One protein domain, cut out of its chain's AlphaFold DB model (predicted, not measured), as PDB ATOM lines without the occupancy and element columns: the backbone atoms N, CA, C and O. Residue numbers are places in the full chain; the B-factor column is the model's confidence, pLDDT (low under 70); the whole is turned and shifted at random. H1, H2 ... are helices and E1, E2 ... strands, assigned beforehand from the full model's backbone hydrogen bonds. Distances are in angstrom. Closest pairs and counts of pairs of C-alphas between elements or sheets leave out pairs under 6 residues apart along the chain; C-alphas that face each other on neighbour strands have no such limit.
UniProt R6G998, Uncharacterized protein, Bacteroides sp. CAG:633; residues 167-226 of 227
ATOM      1  N   VAL A 167     147.094 130.925 161.645       94.44
ATOM      2  CA  VAL A 167     147.238 129.966 160.549       94.44
ATOM      3  C   VAL A 167     147.121 128.564 161.134       94.44
ATOM      4  O   VAL A 167     147.920 128.171 161.979       94.44
ATOM      5  N   LEU A 168     146.118 127.807 160.688       93.88
ATOM      6  CA  LEU A 168     145.915 126.413 161.087       93.88
ATOM      7  C   LEU A 168     146.704 125.470 160.176       93.88
ATOM      8  O   LEU A 168     146.759 125.665 158.962       93.88
ATOM      9  N   SER A 169     147.264 124.415 160.763       94.94
ATOM     10  CA  SER A 169     147.950 123.342 160.041       94.94
ATOM     11  C   SER A 169     147.300 121.993 160.342       94.94
ATOM     12  O   SER A 169     146.865 121.731 161.456       94.94
ATOM     13  N   GLY A 170     147.226 121.107 159.354       94.19
ATOM     14  CA  GLY A 170     146.577 119.807 159.512       94.19
ATOM     15  C   GLY A 170     146.715 118.950 158.264       94.19
ATOM     16  O   GLY A 170     147.361 119.338 157.286       94.19
ATOM     17  N   THR A 171     146.109 117.766 158.279       96.00
ATOM     18  CA  THR A 171     145.984 116.974 157.054       96.00
ATOM     19  C   THR A 171     145.070 117.684 156.057       96.00
ATOM     20  O   THR A 171     144.215 118.487 156.426       96.00
ATOM     21  N   LYS A 172     145.202 117.343 154.771       95.50
ATOM     22  CA  LYS A 172     144.322 117.876 153.724       95.50
ATOM     23  C   LYS A 172     142.837 117.689 154.062       95.50
ATOM     24  O   LYS A 172     142.062 118.613 153.892       95.50
ATOM     25  N   GLN A 173     142.458 116.508 154.556       95.38
ATOM     26  CA  GLN A 173     141.068 116.216 154.916       95.38
ATOM     27  C   GLN A 173     140.566 117.116 156.054       95.38
ATOM     28  O   GLN A 173     139.443 117.602 155.979       95.38
ATOM     29  N   GLU A 174     141.393 117.361 157.076       95.19
ATOM     30  CA  GLU A 174     141.041 118.238 158.203       95.19
ATOM     31  C   GLU A 174     140.890 119.703 157.755       95.19
ATOM     32  O   GLU A 174     139.890 120.341 158.078       95.19
ATOM     33  N   ILE A 175     141.843 120.230 156.974       96.94
ATOM     34  CA  ILE A 175     141.806 121.627 156.513       96.94
ATOM     35  C   ILE A 175     140.690 121.858 155.485       96.94
ATOM     36  O   ILE A 175     139.974 122.853 155.594       96.94
ATOM     37  N   ASP A 176     140.488 120.940 154.532       96.75
ATOM     38  CA  ASP A 176     139.410 121.046 153.537       96.75
ATOM     39  C   ASP A 176     138.031 121.088 154.227       96.75
ATOM     40  O   ASP A 176     137.183 121.894 153.846       96.75
ATOM     41  N   ALA A 177     137.825 120.280 155.278       95.56
ATOM     42  CA  ALA A 177     136.592 120.293 156.067       95.56
ATOM     43  C   ALA A 177     136.402 121.609 156.842       95.56
ATOM     44  O   ALA A 177     135.295 122.140 156.905       95.56
ATOM     45  N   ILE A 178     137.468 122.181 157.415       95.75
ATOM     46  CA  ILE A 178     137.388 123.488 158.093       95.75
ATOM     47  C   ILE A 178     136.994 124.587 157.102       95.75
ATOM     48  O   ILE A 178     136.113 125.390 157.399       95.75
ATOM     49  N   VAL A 179     137.601 124.606 155.912       94.62
ATOM     50  CA  VAL A 179     137.299 125.606 154.876       94.62
ATOM     51  C   VAL A 179     135.881 125.437 154.313       94.62
ATOM     52  O   VAL A 179     135.257 126.436 153.958       94.62
ATOM     53  N   SER A 180     135.338 124.212 154.260       94.69
ATOM     54  CA  SER A 180     133.940 123.977 153.863       94.69
ATOM     55  C   SER A 180     132.916 124.348 154.942       94.69
ATOM     56  O   SER A 180     131.732 124.454 154.629       94.69
ATOM     57  N   GLY A 181     133.361 124.579 156.182       93.25
ATOM     58  CA  GLY A 181     132.505 124.863 157.338       93.25
ATOM     59  C   GLY A 181     132.042 123.623 158.112       93.25
ATOM     60  O   GLY A 181     131.278 123.768 159.062       93.25
ATOM     61  N   ASP A 182     132.516 122.427 157.746       92.94
ATOM     62  CA  ASP A 182     132.135 121.145 158.364       92.94
ATOM     63  C   ASP A 182     133.205 120.584 159.325       92.94
ATOM     64  O   ASP A 182     133.039 119.508 159.902       92.94
ATOM     65  N   GLY A 183     134.340 121.272 159.465       90.81
ATOM     66  CA  GLY A 183     135.494 120.828 160.247       90.81
ATOM     67  C   GLY A 183     135.478 121.270 161.712       90.81
ATOM     68  O   GLY A 183     134.905 122.297 162.073       90.81
ATOM     69  N   ASP A 184     136.174 120.512 162.561       92.31
ATOM     70  CA  ASP A 184     136.360 120.824 163.981       92.31
ATOM     71  C   ASP A 184     137.680 121.574 164.211       92.31
ATOM     72  O   ASP A 184     138.758 120.982 164.304       92.31
ATOM     73  N   ILE A 185     137.592 122.902 164.318       92.81
ATOM     74  CA  ILE A 185     138.749 123.765 164.596       92.81
ATOM     75  C   ILE A 185     139.346 123.464 165.980       92.81
ATOM     76  O   ILE A 185     140.567 123.515 166.144       92.81
ATOM     77  N   LYS A 186     138.519 123.105 166.975       92.75
ATOM     78  CA  LYS A 186     138.976 122.865 168.350       92.75
ATOM     79  C   LYS A 186     139.965 121.702 168.403       92.75
ATOM     80  O   LYS A 186     140.984 121.801 169.079       92.75
ATOM     81  N   ALA A 187     139.721 120.652 167.619       91.75
ATOM     82  CA  ALA A 187     140.615 119.503 167.532       91.75
ATOM     83  C   ALA A 187     142.038 119.868 167.062       91.75
ATOM     84  O   ALA A 187     142.999 119.241 167.509       91.75
ATOM     85  N   LEU A 188     142.198 120.863 166.179       92.12
ATOM     86  CA  LEU A 188     143.523 121.335 165.749       92.12
ATOM     87  C   LEU A 188     144.185 122.230 166.803       92.12
ATOM     88  O   LEU A 188     145.394 122.126 167.018       92.12
ATOM     89  N   LEU A 189     143.401 123.064 167.492       92.75
ATOM     90  CA  LEU A 189     143.896 123.902 168.588       92.75
ATOM     91  C   LEU A 189     144.393 123.057 169.771       92.75
ATOM     92  O   LEU A 189     145.490 123.300 170.269       92.75
ATOM     93  N   ASP A 190     143.651 122.014 170.159       93.44
ATOM     94  CA  ASP A 190     144.024 121.092 171.245       93.44
ATOM     95  C   ASP A 190     145.324 120.323 170.926       93.44
ATOM     96  O   ASP A 190     146.110 120.003 171.820       93.44
ATOM     97  N   LYS A 191     145.589 120.065 169.637       93.38
ATOM     98  CA  LYS A 191     146.844 119.471 169.140       93.38
ATOM     99  C   LYS A 191     147.974 120.498 168.953       93.38
ATOM    100  O   LYS A 191     149.050 120.111 168.501       93.38
ATOM    101  N   GLN A 192     147.742 121.777 169.263       92.56
ATOM    102  CA  GLN A 192     148.674 122.892 169.041       92.56
ATOM    103  C   GLN A 192     149.111 123.043 167.571       92.56
ATOM    104  O   GLN A 192     150.238 123.432 167.281       92.56
ATOM    105  N   GLN A 193     148.229 122.726 166.620       93.56
ATOM    106  CA  GLN A 193     148.525 122.819 165.188       93.56
ATOM    107  C   GLN A 193     148.136 124.187 164.618       93.56
ATOM    108  O   GLN A 193     147.337 124.292 163.683       93.56
ATOM    109  N   PHE A 194     148.688 125.246 165.203       94.44
ATOM    110  CA  PHE A 194     148.459 126.614 164.756       94.44
ATOM    111  C   PHE A 194     149.667 127.508 165.035       94.44
ATOM    112  O   PHE A 194     150.460 127.235 165.933       94.44
ATOM    113  N   GLU A 195     149.763 128.598 164.285       93.12
ATOM    114  CA  GLU A 195     150.696 129.694 164.543       93.12
ATOM    115  C   GLU A 195     149.926 131.015 164.552       93.12
ATOM    116  O   GLU A 195     149.030 131.212 163.727       93.12
ATOM    117  N   PHE A 196     150.269 131.922 165.469       91.00
ATOM    118  CA  PHE A 196     149.766 133.293 165.415       91.00
ATOM    119  C   PHE A 196     150.417 134.005 164.229       91.00
ATOM    120  O   PHE A 196     151.635 134.148 164.161       91.00
ATOM    121  N   GLN A 197     149.596 134.378 163.252       84.62
ATOM    122  CA  GLN A 197     150.003 135.128 162.068       84.62
ATOM    123  C   GLN A 197     148.801 135.923 161.540       84.62
ATOM    124  O   GLN A 197     147.696 135.393 161.405       84.62
ATOM    125  N   GLY A 198     149.031 137.189 161.186       81.56
ATOM    126  CA  GLY A 198     147.999 138.117 160.710       81.56
ATOM    127  C   GLY A 198     147.490 139.076 161.791       81.56
ATOM    128  O   GLY A 198     147.973 139.077 162.922       81.56
ATOM    129  N   ASP A 199     146.522 139.916 161.424       88.06
ATOM    130  CA  ASP A 199     146.051 141.006 162.283       88.06
ATOM    131  C   ASP A 199     145.330 140.472 163.525       88.06
ATOM    132  O   ASP A 199     144.285 139.817 163.429       88.06
ATOM    133  N   SER A 200     145.880 140.793 164.695       94.56
ATOM    134  CA  SER A 200     145.282 140.496 165.994       94.56
ATOM    135  C   SER A 200     144.990 141.798 166.725       94.56
ATOM    136  O   SER A 200     145.883 142.629 166.882       94.56
ATOM    137  N   TYR A 201     143.745 142.008 167.141       94.06
ATOM    138  CA  TYR A 201     143.335 143.263 167.765       94.06
ATOM    139  C   TYR A 201     142.062 143.131 168.606       94.06
ATOM    140  O   TYR A 201     141.216 142.267 168.360       94.06
ATOM    141  N   ILE A 202     141.906 144.024 169.584       95.44
ATOM    142  CA  ILE A 202     140.633 144.282 170.268       95.44
ATOM    143  C   ILE A 202     139.904 145.373 169.474       95.44
ATOM    144  O   ILE A 202     140.446 146.473 169.340       95.44
ATOM    145  N   PRO A 203     138.707 145.100 168.924       94.75
ATOM    146  CA  PRO A 203     137.909 146.114 168.244       94.75
ATOM    147  C   PRO A 203     137.497 147.249 169.179       94.75
ATOM    148  O   PRO A 203     137.220 147.020 170.355       94.75
ATOM    149  N   GLU A 204     137.335 148.443 168.617       94.12
ATOM    150  CA  GLU A 204     136.846 149.633 169.325       94.12
ATOM    151  C   GLU A 204     135.546 149.362 170.108       94.12
ATOM    152  O   GLU A 204     135.463 149.657 171.299       94.12
ATOM    153  N   CYS A 205     134.571 148.688 169.487       91.50
ATOM    154  CA  CYS A 205     133.299 148.347 170.133       91.50
ATOM    155  C   CYS A 205     133.450 147.408 171.344       91.50
ATOM    156  O   CYS A 205     132.656 147.486 172.281       91.50
ATOM    157  N   SER A 206     134.473 146.546 171.364       94.44
ATOM    158  CA  SER A 206     134.767 145.693 172.520       94.44
ATOM    159  C   SER A 206     135.317 146.507 173.692       94.44
ATOM    160  O   SER A 206     135.025 146.177 174.838       94.44
ATOM    161  N   VAL A 207     136.083 147.571 173.422       91.62
ATOM    162  CA  VAL A 207     136.592 148.496 174.452       91.62
ATOM    163  C   VAL A 207     135.452 149.343 175.025       91.62
ATOM    164  O   VAL A 207     135.363 149.505 176.240       91.62
ATOM    165  N   GLU A 208     134.536 149.824 174.177       90.81
ATOM    166  CA  GLU A 208     133.318 150.518 174.627       90.81
ATOM    167  C   GLU A 208     132.457 149.644 175.546       90.81
ATOM    168  O   GLU A 208     131.994 150.105 176.591       90.81
ATOM    169  N   GLU A 209     132.233 148.385 175.160       89.06
ATOM    170  CA  GLU A 209     131.444 147.446 175.956       89.06
ATOM    171  C   GLU A 209     132.143 147.114 177.275       89.06
ATOM    172  O   GLU A 209     131.501 147.123 178.322       89.06
ATOM    173  N   TYR A 210     133.462 146.915 177.249       90.56
ATOM    174  CA  TYR A 210     134.260 146.680 178.449       90.56
ATOM    175  C   TYR A 210     134.158 147.852 179.436       90.56
ATOM    176  O   TYR A 210     133.872 147.643 180.615       90.56
ATOM    177  N   ASN A 211     134.300 149.089 178.946       88.56
ATOM    178  CA  ASN A 211     134.124 150.300 179.748       88.56
ATOM    179  C   ASN A 211     132.742 150.385 180.383       88.56
ATOM    180  O   ASN A 211     132.618 150.690 181.567       88.56
ATOM    181  N   ARG A 212     131.697 150.071 179.614       83.94
ATOM    182  CA  ARG A 212     130.322 150.067 180.116       83.94
ATOM    183  C   ARG A 212     130.099 148.978 181.164       83.94
ATOM    184  O   ARG A 212     129.456 149.237 182.175       83.94
ATOM    185  N   GLN A 213     130.596 147.771 180.906       84.56
ATOM    186  CA  GLN A 213     130.371 146.594 181.739       84.56
ATOM    187  C   GLN A 213     131.116 146.682 183.071       84.56
ATOM    188  O   GLN A 213     130.564 146.313 184.106       84.56
ATOM    189  N   TYR A 214     132.359 147.160 183.046       83.25
ATOM    190  CA  TYR A 214     133.241 147.184 184.212       83.25
ATOM    191  C   TYR A 214     133.439 148.586 184.792       83.25
ATOM    192  O   TYR A 214     134.240 148.754 185.707       83.25
ATOM    193  N   ASN A 215     132.690 149.577 184.293       80.31
ATOM    194  CA  ASN A 215     132.766 150.975 184.713       80.31
ATOM    195  C   ASN A 215     134.205 151.529 184.653       80.31
ATOM    196  O   ASN A 215     134.705 152.109 185.617       80.31
ATOM    197  N   THR A 216     134.874 151.314 183.518       85.06
ATOM    198  CA  THR A 216     136.234 151.805 183.237       85.06
ATOM    199  C   THR A 216     136.219 152.921 182.190       85.06
ATOM    200  O   THR A 216     135.217 153.134 181.507       85.06
ATOM    201  N   ASP A 217     137.330 153.645 182.049       90.94
ATOM    202  CA  ASP A 217     137.466 154.827 181.189       90.94
ATOM    203  C   ASP A 217     138.584 154.688 180.135       90.94
ATOM    204  O   ASP A 217     139.201 155.673 179.723       90.94
ATOM    205  N   PHE A 218     138.840 153.463 179.657       91.00
ATOM    206  CA  PHE A 218     139.852 153.219 178.630       91.00
ATOM    207  C   PHE A 218     139.541 153.971 177.336       91.00
ATOM    208  O   PHE A 218     138.385 154.128 176.941       91.00
ATOM    209  N   ASN A 219     140.590 154.398 176.636       92.31
ATOM    210  CA  ASN A 219     140.429 155.084 175.364       92.31
ATOM    211  C   ASN A 219     139.831 154.135 174.316       92.31
ATOM    212  O   ASN A 219     140.410 153.095 174.004       92.31
ATOM    213  N   VAL A 220     138.689 154.530 173.769       90.31
ATOM    214  CA  VAL A 220     137.935 153.793 172.762       90.31
ATOM    215  C   VAL A 220     138.650 153.921 171.415       90.31
ATOM    216  O   VAL A 220     138.495 154.911 170.712       90.31
ATOM    217  N   ASN A 221     139.501 152.942 171.103       89.94
ATOM    218  CA  ASN A 221     140.169 152.762 169.812       89.94
ATOM    219  C   ASN A 221     140.453 151.271 169.585       89.94
ATOM    220  O   ASN A 221     140.409 150.470 170.519       89.94
ATOM    221  N   GLU A 222     140.802 150.903 168.353       91.06
ATOM    222  CA  GLU A 222     141.352 149.578 168.062       91.06
ATOM    223  C   GLU A 222     142.718 149.386 168.746       91.06
ATOM    224  O   GLU A 222     143.609 150.231 168.632       91.06
ATOM    225  N   ILE A 223     142.886 148.261 169.449       91.88
ATOM    226  CA  ILE A 223     144.134 147.911 170.142       91.88
ATOM    227  C   ILE A 223     144.769 146.717 169.434       91.88
ATOM    228  O   ILE A 223     144.307 145.588 169.599       91.88
ATOM    229  N   SER A 224     145.818 146.954 168.646       89.75
ATOM    230  CA  SER A 224     146.522 145.910 167.890       89.75
ATOM    231  C   SER A 224     147.618 145.219 168.711       89.75
ATOM    232  O   SER A 224     148.323 145.855 169.496       89.75
ATOM    233  N   TYR A 225     147.808 143.923 168.468       87.19
ATOM    234  CA  TYR A 225     148.812 143.077 169.108       87.19
ATOM    235  C   TYR A 225     149.675 142.365 168.066       87.19
ATOM    236  O   TYR A 225     149.204 142.000 166.991       87.19
ATOM    237  N   ASN A 226     150.939 142.137 168.422       83.50
ATOM    238  CA  ASN A 226     151.846 141.256 167.693       83.50
ATOM    239  C   ASN A 226     151.999 139.981 168.531       83.50
ATOM    240  O   ASN A 226     152.578 140.043 169.619       83.50
TER     241      ASN A 226
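This is residues 167 to 226 of the 227 residues of an uncharacterized protein of Bacteroides sp. CAG:633 (UniProt R6G998). The model is a long, open shape of two small lobes at opposite ends, joined by a thin stretch of chain, residues 197 to 199. One lobe holds H1 and H2, with residues 167 to 168 paired beside E1 at its edge; the other holds the two-stranded antiparallel pair E2 and E3, with H3 beyond one end of that pair. The printed part has 60 residues, with three named helices and three named strands in the order H1, H2, E1, E2, H3, E3; the class is mixed, helices and strands. The whole is extended, with a radius of gyration of the C-alphas of 16.6 A, and its C-alphas span 47 by 22 by 19 A, a rod in outline.

H1 comes first, residues 172 to 180, with C-alpha 172 at (144.322, 117.876, 153.724) and 12.0 A from first to last C-alpha. H2 is residues 185 to 190, 8.9 A long. E1 is residues 194 to 196, 6.8 A long, with C-alpha 196 at (149.766, 133.293, 165.415). E2 is residues 200 to 202, 7.4 A long. H3, the longest helix, is residues 204 to 214 and measures 15.5 A. E3 is residues 223 to 225, 6.8 A long, and ends with C-alpha 225 at (148.812, 143.077, 169.108).

H1 and H2 are close but not clearly touching; their closest C-alphas, those of Ile 178 and Ile 185, are 6.6 A apart. They run opposite ways at a steep tilt of 48 degrees. The closest C-alphas of H2 and E1, those of Leu 188 and Phe 194, are 7.3 A apart. E1 pairs with no named strand, but residues 167 to 168 pair with its residues 194 to 195, antiparallel. E1 and E2 are apart. E2 and E3 are antiparallel neighbours, with 153 degrees between their directions. The C-alphas of Tyr 201 and Ser 224 face each other at 4.1 A; N 225 and O 200, at 2.8 A, and N 202 and O 223, at 2.9 A, are within hydrogen-bond range. The closest C-alphas of H3 and E3, those of Glu 204 and Ile 223, are 7.5 A apart. H3 is apart from H1, H2 and E1. In H1, H2 and H3 every O i to N i+4 pair is within hydrogen-bond range.

The two C-alphas farthest apart, those of Gln 173 and Asp 217, are 46.8 A apart, while those of Val 167 and Asn 226, the first and last printed residues, are 14.1 A apart. The printed part has no cut. The link from H3 to E3, 8 residues, is short but not tight; the other four links are tight. The mean pLDDT of the printed part is 91.6, and no printed residue is under 70.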